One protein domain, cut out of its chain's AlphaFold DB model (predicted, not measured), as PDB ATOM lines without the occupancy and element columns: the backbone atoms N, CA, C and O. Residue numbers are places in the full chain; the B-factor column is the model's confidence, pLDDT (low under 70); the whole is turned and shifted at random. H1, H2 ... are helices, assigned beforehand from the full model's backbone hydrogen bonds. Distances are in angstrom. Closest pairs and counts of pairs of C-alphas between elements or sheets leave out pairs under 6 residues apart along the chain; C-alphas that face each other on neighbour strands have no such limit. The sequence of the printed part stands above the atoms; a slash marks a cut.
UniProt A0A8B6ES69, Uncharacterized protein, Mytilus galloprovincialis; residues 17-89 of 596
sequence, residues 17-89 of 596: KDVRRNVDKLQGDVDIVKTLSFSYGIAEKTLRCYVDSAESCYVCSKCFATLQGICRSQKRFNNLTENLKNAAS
ATOM      1  N   LYS A  17     -21.998   5.299 -32.673       84.00
ATOM      2  CA  LYS A  17     -22.589   4.202 -31.889       84.00
ATOM      3  C   LYS A  17     -21.800   3.928 -30.605       84.00
ATOM      4  O   LYS A  17     -22.408   3.676 -29.566       84.00
ATOM      5  N   ASP A  18     -20.471   4.016 -30.652       81.25
ATOM      6  CA  ASP A  18     -19.617   3.830 -29.469       81.25
ATOM      7  C   ASP A  18     -19.769   4.973 -28.470       81.25
ATOM      8  O   ASP A  18     -19.693   4.772 -27.257       81.25
ATOM      9  N   VAL A  19     -20.025   6.169 -28.991       81.56
ATOM     10  CA  VAL A  19     -20.321   7.356 -28.204       81.56
ATOM     11  C   VAL A  19     -21.606   7.162 -27.393       81.56
ATOM     12  O   VAL A  19     -21.552   7.226 -26.165       81.56
ATOM     13  N   ARG A  20     -22.727   6.821 -28.048       81.69
ATOM     14  CA  ARG A  20     -24.024   6.604 -27.373       81.69
ATOM     15  C   ARG A  20     -23.946   5.524 -26.293       81.69
ATOM     16  O   ARG A  20     -24.309   5.776 -25.153       81.69
ATOM     17  N   ARG A  21     -23.329   4.374 -26.597       84.69
ATOM     18  CA  ARG A  21     -23.147   3.285 -25.616       84.69
ATOM     19  C   ARG A  21     -22.382   3.702 -24.357       84.69
ATOM     20  O   ARG A  21     -22.575   3.092 -23.307       84.69
ATOM     21  N   ASN A  22     -21.456   4.656 -24.457       80.50
ATOM     22  CA  ASN A  22     -20.706   5.138 -23.297       80.50
ATOM     23  C   ASN A  22     -21.466   6.231 -22.533       80.50
ATOM     24  O   ASN A  22     -21.328   6.291 -21.314       80.50
ATOM     25  N   VAL A  23     -22.286   7.037 -23.217       83.38
ATOM     26  CA  VAL A  23     -23.202   8.006 -22.590       83.38
ATOM     27  C   VAL A  23     -24.254   7.282 -21.750       83.38
ATOM     28  O   VAL A  23     -24.382   7.590 -20.568       83.38
ATOM     29  N   ASP A  24     -24.890   6.236 -22.290       84.81
ATOM     30  CA  ASP A  24     -25.899   5.445 -21.564       84.81
ATOM     31  C   ASP A  24     -25.316   4.824 -20.277       84.81
ATOM     32  O   ASP A  24     -25.938   4.812 -19.214       84.81
ATOM     33  N   LYS A  25     -24.063   4.348 -20.343       85.44
ATOM     34  CA  LYS A  25     -23.335   3.827 -19.173       85.44
ATOM     35  C   LYS A  25     -23.013   4.906 -18.143       85.44
ATOM     36  O   LYS A  25     -22.969   4.604 -16.955       85.44
ATOM     37  N   LEU A  26     -22.744   6.133 -18.591       83.75
ATOM     38  CA  LEU A  26     -22.441   7.263 -17.718       83.75
ATOM     39  C   LEU A  26     -23.703   7.773 -17.007       83.75
ATOM     40  O   LEU A  26     -23.639   8.056 -15.815       83.75
ATOM     41  N   GLN A  27     -24.844   7.828 -17.706       84.19
ATOM     42  CA  GLN A  27     -26.142   8.199 -17.126       84.19
ATOM     43  C   GLN A  27     -26.564   7.246 -16.001       84.19
ATOM     44  O   GLN A  27     -27.109   7.685 -14.989       84.19
ATOM     45  N   GLY A  28     -26.272   5.950 -16.148       86.56
ATOM     46  CA  GLY A  28     -26.608   4.936 -15.148       86.56
ATOM     47  C   GLY A  28     -25.747   4.948 -13.875       86.56
ATOM     48  O   GLY A  28     -26.145   4.335 -12.885       86.56
ATOM     49  N   ASP A  29     -24.585   5.615 -13.860       88.44
ATOM     50  CA  ASP A  29     -23.631   5.561 -12.738       88.44
ATOM     51  C   ASP A  29     -23.453   6.936 -12.066       88.44
ATOM     52  O   ASP A  29     -22.534   7.709 -12.355       88.44
ATOM     53  N   VAL A  30     -24.355   7.232 -11.122       89.88
ATOM     54  CA  VAL A  30     -24.419   8.500 -10.368       89.88
ATOM     55  C   VAL A  30     -23.086   8.861  -9.695       89.88
ATOM     56  O   VAL A  30     -22.744  10.040  -9.583       89.88
ATOM     57  N   ASP A  31     -22.304   7.871  -9.260       88.56
ATOM     58  CA  ASP A  31     -21.032   8.113  -8.572       88.56
ATOM     59  C   ASP A  31     -19.935   8.596  -9.526       88.56
ATOM     60  O   ASP A  31     -19.101   9.432  -9.157       88.56
ATOM     61  N   ILE A  32     -19.960   8.125 -10.775       87.88
ATOM     62  CA  ILE A  32     -19.046   8.595 -11.818       87.88
ATOM     63  C   ILE A  32     -19.368  10.049 -12.176       87.88
ATOM     64  O   ILE A  32     -18.451  10.869 -12.249       87.88
ATOM     65  N   VAL A  33     -20.653  10.400 -12.311       88.56
ATOM     66  CA  VAL A  33     -21.091  11.783 -12.582       88.56
ATOM     67  C   VAL A  33     -20.644  12.731 -11.465       88.56
ATOM     68  O   VAL A  33     -20.079  13.788 -11.744       88.56
ATOM     69  N   LYS A  34     -20.795  12.335 -10.196       89.19
ATOM     70  CA  LYS A  34     -20.303  13.118  -9.048       89.19
ATOM     71  C   LYS A  34     -18.785  13.294  -9.058       89.19
ATOM     72  O   LYS A  34     -18.284  14.384  -8.790       89.19
ATOM     73  N   THR A  35     -18.047  12.241  -9.400       87.06
ATOM     74  CA  THR A  35     -16.577  12.277  -9.471       87.06
ATOM     75  C   THR A  35     -16.088  13.214 -10.578       87.06
ATOM     76  O   THR A  35     -15.132  13.968 -10.379       87.06
ATOM     77  N   LEU A  36     -16.758  13.204 -11.732       84.88
ATOM     78  CA  LEU A  36     -16.486  14.116 -12.842       84.88
ATOM     79  C   LEU A  36     -16.843  15.562 -12.478       84.88
ATOM     80  O   LEU A  36     -16.018  16.451 -12.667       84.88
ATOM     81  N   SER A  37     -18.017  15.789 -11.884       88.75
ATOM     82  CA  SER A  37     -18.442  17.103 -11.385       88.75
ATOM     83  C   SER A  37     -17.393  17.709 -10.448       88.75
ATOM     84  O   SER A  37     -16.966  18.846 -10.647       88.75
ATOM     85  N   PHE A  38     -16.887  16.916  -9.500       86.88
ATOM     86  CA  PHE A  38     -15.826  17.338  -8.587       86.88
ATOM     87  C   PHE A  38     -14.497  17.623  -9.301       86.88
ATOM     88  O   PHE A  38     -13.840  18.617  -9.007       86.88
ATOM     89  N   SER A  39     -14.098  16.763 -10.243       82.50
ATOM     90  CA  SER A  39     -12.802  16.862 -10.929       82.50
ATOM     91  C   SER A  39     -12.719  18.057 -11.884       82.50
ATOM     92  O   SER A  39     -11.651  18.644 -12.028       82.50
ATOM     93  N   TYR A  40     -13.836  18.422 -12.518       83.19
ATOM     94  CA  TYR A  40     -13.907  19.520 -13.486       83.19
ATOM     95  C   TYR A  40     -14.499  20.813 -12.904       83.19
ATOM     96  O   TYR A  40     -14.550  21.820 -13.603       83.19
ATOM     97  N   GLY A  41     -14.941  20.813 -11.641       86.50
ATOM     98  CA  GLY A  41     -15.560  21.983 -11.008       86.50
ATOM     99  C   GLY A  41     -16.896  22.396 -11.639       86.50
ATOM    100  O   GLY A  41     -17.297  23.550 -11.525       86.50
ATOM    101  N   ILE A  42     -17.581  21.470 -12.317       85.69
ATOM    102  CA  ILE A  42     -18.872  21.701 -12.980       85.69
ATOM    103  C   ILE A  42     -19.975  21.233 -12.035       85.69
ATOM    104  O   ILE A  42     -19.884  20.133 -11.492       85.69
ATOM    105  N   ALA A  43     -21.034  22.022 -11.845       90.06
ATOM    106  CA  ALA A  43     -22.168  21.610 -11.017       90.06
ATOM    107  C   ALA A  43     -22.797  20.299 -11.535       90.06
ATOM    108  O   ALA A  43     -22.986  20.129 -12.738       90.06
ATOM    109  N   GLU A  44     -23.159  19.376 -10.634       87.81
ATOM    110  CA  GLU A  44     -23.667  18.039 -10.999       87.81
ATOM    111  C   GLU A  44     -24.883  18.107 -11.938       87.81
ATOM    112  O   GLU A  44     -24.956  17.355 -12.906       87.81
ATOM    113  N   LYS A  45     -25.808  19.047 -11.692       87.88
ATOM    114  CA  LYS A  45     -26.981  19.278 -12.554       87.88
ATOM    115  C   LYS A  45     -26.571  19.668 -13.973       87.88
ATOM    116  O   LYS A  45     -27.077  19.099 -14.930       87.88
ATOM    117  N   THR A  46     -25.617  20.587 -14.099       84.31
ATOM    118  CA  THR A  46     -25.083  21.040 -15.387       84.31
ATOM    119  C   THR A  46     -24.401  19.898 -16.130       84.31
ATOM    120  O   THR A  46     -24.627  19.720 -17.322       84.31
ATOM    121  N   LEU A  47     -23.619  19.073 -15.424       84.06
ATOM    122  CA  LEU A  47     -22.970  17.913 -16.025       84.06
ATOM    123  C   LEU A  47     -23.990  16.866 -16.497       84.06
ATOM    124  O   LEU A  47     -23.813  16.316 -17.576       84.06
ATOM    125  N   ARG A  48     -25.075  16.627 -15.748       84.06
ATOM    126  CA  ARG A  48     -26.174  15.751 -16.197       84.06
ATOM    127  C   ARG A  48     -26.845  16.289 -17.457       84.06
ATOM    128  O   ARG A  48     -26.941  15.547 -18.423       84.06
ATOM    129  N   CYS A  49     -27.171  17.583 -17.509       81.75
ATOM    130  CA  CYS A  49     -27.724  18.199 -18.719       81.75
ATOM    131  C   CYS A  49     -26.789  18.051 -19.935       81.75
ATOM    132  O   CYS A  49     -27.267  17.830 -21.043       81.75
ATOM    133  N   TYR A  50     -25.466  18.131 -19.740       80.44
ATOM    134  CA  TYR A  50     -24.477  17.909 -20.807       80.44
ATOM    135  C   TYR A  50     -24.368  16.452 -21.266       80.44
ATOM    136  O   TYR A  50     -24.022  16.190 -22.417       80.44
ATOM    137  N   VAL A  51     -24.611  15.505 -20.363       82.00
ATOM    138  CA  VAL A  51     -24.637  14.075 -20.681       82.00
ATOM    139  C   VAL A  51     -25.939  13.731 -21.411       82.00
ATOM    140  O   VAL A  51     -25.904  12.993 -22.391       82.00
ATOM    141  N   ASP A  52     -27.057  14.332 -20.998       79.62
ATOM    142  CA  ASP A  52     -28.386  14.118 -21.581       79.62
ATOM    143  C   ASP A  52     -28.537  14.757 -22.966       79.62
ATOM    144  O   ASP A  52     -29.203  14.191 -23.831       79.62
ATOM    145  N   SER A  53     -27.878  15.894 -23.220       77.38
ATOM    146  CA  SER A  53     -27.900  16.531 -24.542       77.38
ATOM    147  C   SER A  53     -27.099  15.772 -25.601       77.38
ATOM    148  O   SER A  53     -27.172  16.129 -26.770       77.38
ATOM    149  N   ALA A  54     -26.347  14.729 -25.221       64.38
ATOM    150  CA  ALA A  54     -25.573  13.840 -26.094       64.38
ATOM    151  C   ALA A  54     -24.618  14.530 -27.089       64.38
ATOM    152  O   ALA A  54     -24.081  13.848 -27.956       64.38
ATOM    153  N   GLU A  55     -24.387  15.842 -26.981       64.88
ATOM    154  CA  GLU A  55     -23.691  16.624 -28.008       64.88
ATOM    155  C   GLU A  55     -22.241  16.971 -27.641       64.88
ATOM    156  O   GLU A  55     -21.432  17.194 -28.541       64.88
ATOM    157  N   SER A  56     -21.857  16.960 -26.358       65.75
ATOM    158  CA  SER A  56     -20.583  17.584 -25.943       65.75
ATOM    159  C   SER A  56     -19.763  16.870 -24.864       65.75
ATOM    160  O   SER A  56     -18.598  17.225 -24.679       65.75
ATOM    161  N   CYS A  57     -20.290  15.852 -24.174       67.00
ATOM    162  CA  CYS A  57     -19.562  15.198 -23.083       67.00
ATOM    163  C   CYS A  57     -19.422  13.691 -23.303       67.00
ATOM    164  O   CYS A  57     -20.359  12.921 -23.104       67.00
ATOM    165  N   TYR A  58     -18.223  13.253 -23.692       82.81
ATOM    166  CA  TYR A  58     -17.954  11.848 -23.979       82.81
ATOM    167  C   TYR A  58     -16.754  11.346 -23.181       82.81
ATOM    168  O   TYR A  58     -15.689  11.961 -23.172       82.81
ATOM    169  N   VAL A  59     -16.901  10.191 -22.536       87.06
ATOM    170  CA  VAL A  59     -15.809   9.492 -21.847       87.06
ATOM    171  C   VAL A  59     -15.568   8.174 -22.573       87.06
ATOM    172  O   VAL A  59     -16.492   7.386 -22.758       87.06
ATOM    173  N   CYS A  60     -14.337   7.918 -23.023       91.38
ATOM    174  CA  CYS A  60     -14.026   6.663 -23.705       91.38
ATOM    175  C   CYS A  60     -14.063   5.479 -22.731       91.38
ATOM    176  O   CYS A  60     -13.866   5.642 -21.525       91.38
ATOM    177  N   SER A  61     -14.246   4.266 -23.255       87.50
ATOM    178  CA  SER A  61     -14.364   3.039 -22.452       87.50
ATOM    179  C   SER A  61     -13.196   2.825 -21.478       87.50
ATOM    180  O   SER A  61     -13.413   2.402 -20.343       87.50
ATOM    181  N   LYS A  62     -11.965   3.173 -21.883       89.06
ATOM    182  CA  LYS A  62     -10.774   3.101 -21.020       89.06
ATOM    183  C   LYS A  62     -10.863   4.078 -19.846       89.06
ATOM    184  O   LYS A  62     -10.678   3.670 -18.704       89.06
ATOM    185  N   CYS A  63     -11.177   5.347 -20.106       87.56
ATOM    186  CA  CYS A  63     -11.331   6.353 -19.052       87.56
ATOM    187  C   CYS A  63     -12.524   6.046 -18.141       87.56
ATOM    188  O   CYS A  63     -12.418   6.222 -16.932       87.56
ATOM    189  N   PHE A  64     -13.614   5.509 -18.696       88.69
ATOM    190  CA  PHE A  64     -14.769   5.053 -17.928       88.69
ATOM    191  C   PHE A  64     -14.393   3.922 -16.961       88.69
ATOM    192  O   PHE A  64     -14.700   4.004 -15.774       88.69
ATOM    193  N   ALA A  65     -13.659   2.903 -17.424       87.94
ATOM    194  CA  ALA A  65     -13.178   1.818 -16.565       87.94
ATOM    195  C   ALA A  65     -12.260   2.329 -15.437       87.94
ATOM    196  O   ALA A  65     -12.383   1.889 -14.290       87.94
ATOM    197  N   THR A  66     -11.385   3.297 -15.733       87.19
ATOM    198  CA  THR A  66     -10.539   3.952 -14.723       87.19
ATOM    199  C   THR A  66     -11.373   4.697 -13.681       87.19
ATOM    200  O   THR A  66     -11.171   4.495 -12.483       87.19
ATOM    201  N   LEU A  67     -12.348   5.505 -14.110       84.25
ATOM    202  CA  LEU A  67     -13.254   6.231 -13.212       84.25
ATOM    203  C   LEU A  67     -14.080   5.275 -12.347       84.25
ATOM    204  O   LEU A  67     -14.213   5.494 -11.144       84.25
ATOM    205  N   GLN A  68     -14.554   4.169 -12.919       88.44
ATOM    206  CA  GLN A  68     -15.264   3.135 -12.174       88.44
ATOM    207  C   GLN A  68     -14.360   2.477 -11.115       88.44
ATOM    208  O   GLN A  68     -14.797   2.216  -9.991       88.44
ATOM    209  N   GLY A  69     -13.082   2.248 -11.431       84.88
ATOM    210  CA  GLY A  69     -12.078   1.769 -10.477       84.88
ATOM    211  C   GLY A  69     -11.840   2.741  -9.315       84.88
ATOM    212  O   GLY A  69     -11.768   2.314  -8.156       84.88
ATOM    213  N   ILE A  70     -11.787   4.044  -9.605       80.38
ATOM    214  CA  ILE A  70     -11.671   5.108  -8.597       80.38
ATOM    215  C   ILE A  70     -12.913   5.118  -7.695       80.38
ATOM    216  O   ILE A  70     -12.770   5.020  -6.475       80.38
ATOM    217  N   CYS A  71     -14.120   5.116  -8.271       85.19
ATOM    218  CA  CYS A  71     -15.379   5.110  -7.517       85.19
ATOM    219  C   CYS A  71     -15.498   3.878  -6.604       85.19
ATOM    220  O   CYS A  71     -15.842   3.996  -5.427       85.19
ATOM    221  N   ARG A  72     -15.140   2.680  -7.097       86.25
ATOM    222  CA  ARG A  72     -15.117   1.446  -6.285       86.25
ATOM    223  C   ARG A  72     -14.122   1.537  -5.128       86.25
ATOM    224  O   ARG A  72     -14.426   1.088  -4.023       86.25
ATOM    225  N   SER A  73     -12.947   2.114  -5.365       78.62
ATOM    226  CA  SER A  73     -11.924   2.301  -4.328       78.62
ATOM    227  C   SER A  73     -12.382   3.299  -3.262       78.62
ATOM    228  O   SER A  73     -12.210   3.046  -2.071       78.62
ATOM    229  N   GLN A  74     -13.041   4.383  -3.676       78.94
ATOM    230  CA  GLN A  74     -13.614   5.378  -2.774       78.94
ATOM    231  C   GLN A  74     -14.762   4.802  -1.934       78.94
ATOM    232  O   GLN A  74     -14.773   4.998  -0.721       78.94
ATOM    233  N   LYS A  75     -15.664   4.002  -2.525       84.69
ATOM    234  CA  LYS A  75     -16.700   3.266  -1.776       84.69
ATOM    235  C   LYS A  75     -16.098   2.329  -0.730       84.69
ATOM    236  O   LYS A  75     -16.510   2.358   0.423       84.69
ATOM    237  N   ARG A  76     -15.076   1.540  -1.091       82.38
ATOM    238  CA  ARG A  76     -14.368   0.665  -0.131       82.38
ATOM    239  C   ARG A  76     -13.746   1.459   1.015       82.38
ATOM    240  O   ARG A  76     -13.826   1.033   2.162       82.38
ATOM    241  N   PHE A  77     -13.145   2.607   0.710       77.06
ATOM    242  CA  PHE A  77     -12.557   3.484   1.717       77.06
ATOM    243  C   PHE A  77     -13.612   4.085   2.658       77.06
ATOM    244  O   PHE A  77     -13.407   4.102   3.873       77.06
ATOM    245  N   ASN A  78     -14.745   4.536   2.118       79.44
ATOM    246  CA  ASN A  78     -15.854   5.064   2.910       79.44
ATOM    247  C   ASN A  78     -16.441   3.979   3.820       79.44
ATOM    248  O   ASN A  78     -16.529   4.209   5.022       79.44
ATOM    249  N   ASN A  79     -16.692   2.776   3.296       84.56
ATOM    250  CA  ASN A  79     -17.167   1.638   4.090       84.56
ATOM    251  C   ASN A  79     -16.174   1.255   5.195       84.56
ATOM    252  O   ASN A  79     -16.571   0.991   6.324       84.56
ATOM    253  N   LEU A  80     -14.866   1.249   4.911       73.19
ATOM    254  CA  LEU A  80     -13.846   1.001   5.934       73.19
ATOM    255  C   LEU A  80     -13.874   2.083   7.021       73.19
ATOM    256  O   LEU A  80     -13.761   1.778   8.204       73.19
ATOM    257  N   THR A  81     -14.031   3.344   6.623       71.56
ATOM    258  CA  THR A  81     -14.097   4.479   7.549       71.56
ATOM    259  C   THR A  81     -15.345   4.405   8.425       71.56
ATOM    260  O   THR A  81     -15.259   4.650   9.625       71.56
ATOM    261  N   GLU A  82     -16.486   4.040   7.853       84.12
ATOM    262  CA  GLU A  82     -17.741   3.843   8.573       84.12
ATOM    263  C   GLU A  82     -17.656   2.650   9.529       84.12
ATOM    264  O   GLU A  82     -17.957   2.794  10.709       84.12
ATOM    265  N   ASN A  83     -17.092   1.523   9.090       77.31
ATOM    266  CA  ASN A  83     -16.826   0.372   9.957       77.31
ATOM    267  C   ASN A  83     -15.905   0.728  11.132       77.31
ATOM    268  O   ASN A  83     -16.117   0.256  12.245       77.31
ATOM    269  N   LEU A  84     -14.900   1.581  10.912       65.56
ATOM    270  CA  LEU A  84     -14.028   2.072  11.981       65.56
ATOM    271  C   LEU A  84     -14.758   3.022  12.938       65.56
ATOM    272  O   LEU A  84     -14.523   2.951  14.142       65.56
ATOM    273  N   LYS A  85     -15.657   3.881  12.440       74.94
ATOM    274  CA  LYS A  85     -16.513   4.735  13.283       74.94
ATOM    275  C   LYS A  85     -17.492   3.904  14.118       74.94
ATOM    276  O   LYS A  85     -17.652   4.173  15.306       74.94
ATOM    277  N   ASN A  86     -18.080   2.869  13.528       78.69
ATOM    278  CA  ASN A  86     -19.000   1.954  14.203       78.69
ATOM    279  C   ASN A  86     -18.262   1.100  15.250       78.69
ATOM    280  O   ASN A  86     -18.732   0.926  16.366       78.69
ATOM    281  N   ALA A  87     -17.044   0.638  14.949       65.25
ATOM    282  CA  ALA A  87     -16.206  -0.060  15.925       65.25
ATOM    283  C   ALA A  87     -15.745   0.854  17.075       65.25
ATOM    284  O   ALA A  87     -15.626   0.406  18.213       65.25
ATOM    285  N   ALA A  88     -15.480   2.133  16.793       64.25
ATOM    286  CA  ALA A  88     -15.115   3.104  17.817       64.25
ATOM    287  C   ALA A  88     -16.303   3.454  18.729       64.25
ATOM    288  O   ALA A  88     -16.128   3.481  19.941       64.25
ATOM    289  N   SER A  89     -17.501   3.666  18.176       69.56
ATOM    290  CA  SER A  89     -18.715   3.960  18.961       69.56
ATOM    291  C   SER A  89     -19.124   2.797  19.867       69.56
ATOM    292  O   SER A  89     -19.363   3.022  21.049       69.56
TER     293      SER A  89
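What this domain is: This is residues 17 to 89 of the 596 residues of an uncharacterized protein of Mytilus galloprovincialis (UniProt A0A8B6ES69). Three short helices, H1, H2 and H3, form a small compact head with the first part of one long helix, H4, whose residues 76 to 89 stick out from it as a free arm. In the head H1 and H3 run opposite ways at a shallow tilt, and H2 is turned across both H3 and H4. The printed part has 73 residues, with four named helices in the order H1, H2, H3, H4 and no named strand; the class is all helix. The whole is loose, with a radius of gyration of the C-alphas of 14.7 A, and spans 49 by 24 by 17 A, the arm of H4 making much of the length.

How they stand to each other: H1, residues 17 to 27, and H2, residues 30 to 40, only just touch, and only at the corner by their tight link, with 3 pairs of C-alphas within 8 A. The closest C-alphas there are those of Leu 26 and Ile 32, 6.9 A apart, and the lines are about perpendicular at 82 degrees. H1 touches H3, residues 44 to 52, opposite ways at a shallow tilt of 29 degrees; the closest C-alphas, of Val 23 and Val 51, are 6.5 A apart. H2 is the hub, touching the three other helices. It touches H3 with the closest C-alphas, those of Ser 37 and Glu 44, 5.3 A apart, at 71 degrees, only just about perpendicular. H4, residues 61 to 89, touches H2 with residues 67 to 71 alone, about perpendicular at 77 degrees; the closest C-alphas, of Ile 32 and Leu 67, are 6.4 A apart. H1 and H4 are close but not clearly touching: their closest C-alphas, of Asn 22 and Ser 61, are 6.7 A apart, and they run the same way at a shallow tilt of 14 degrees. H3 and H4 are apart. The helix packing is mostly crossed, but only just. In H2, H3 and H4 every O i to N i+4 pair is within hydrogen-bond range; in H1 it is 6 of 7.

Where its parts are: H1 begins at C-alpha 17, (-22.589, 4.202, -31.889), and is 15.7 A long. H2 is 15.5 A long and ends at C-alpha 40, (-13.907, 19.520, -13.486). H3 is 12.2 A long. H4, 29 residues and 41.7 A, ends at C-alpha 89, (-18.715, 3.960, 18.961).

The domain as a whole: The C-alphas of Lys 17 and Ser 89 are the two farthest apart, at 51.0 A. Without residues 76 to 89 the body spans 29 by 24 by 16 A. The printed part has no cut. The links H1 to H2 and H2 to H3 are tight, and H3 to H4 is short. The mean pLDDT of the printed part is 82.1; residues 54 to 57, 84 and 87 to 89 are under 70.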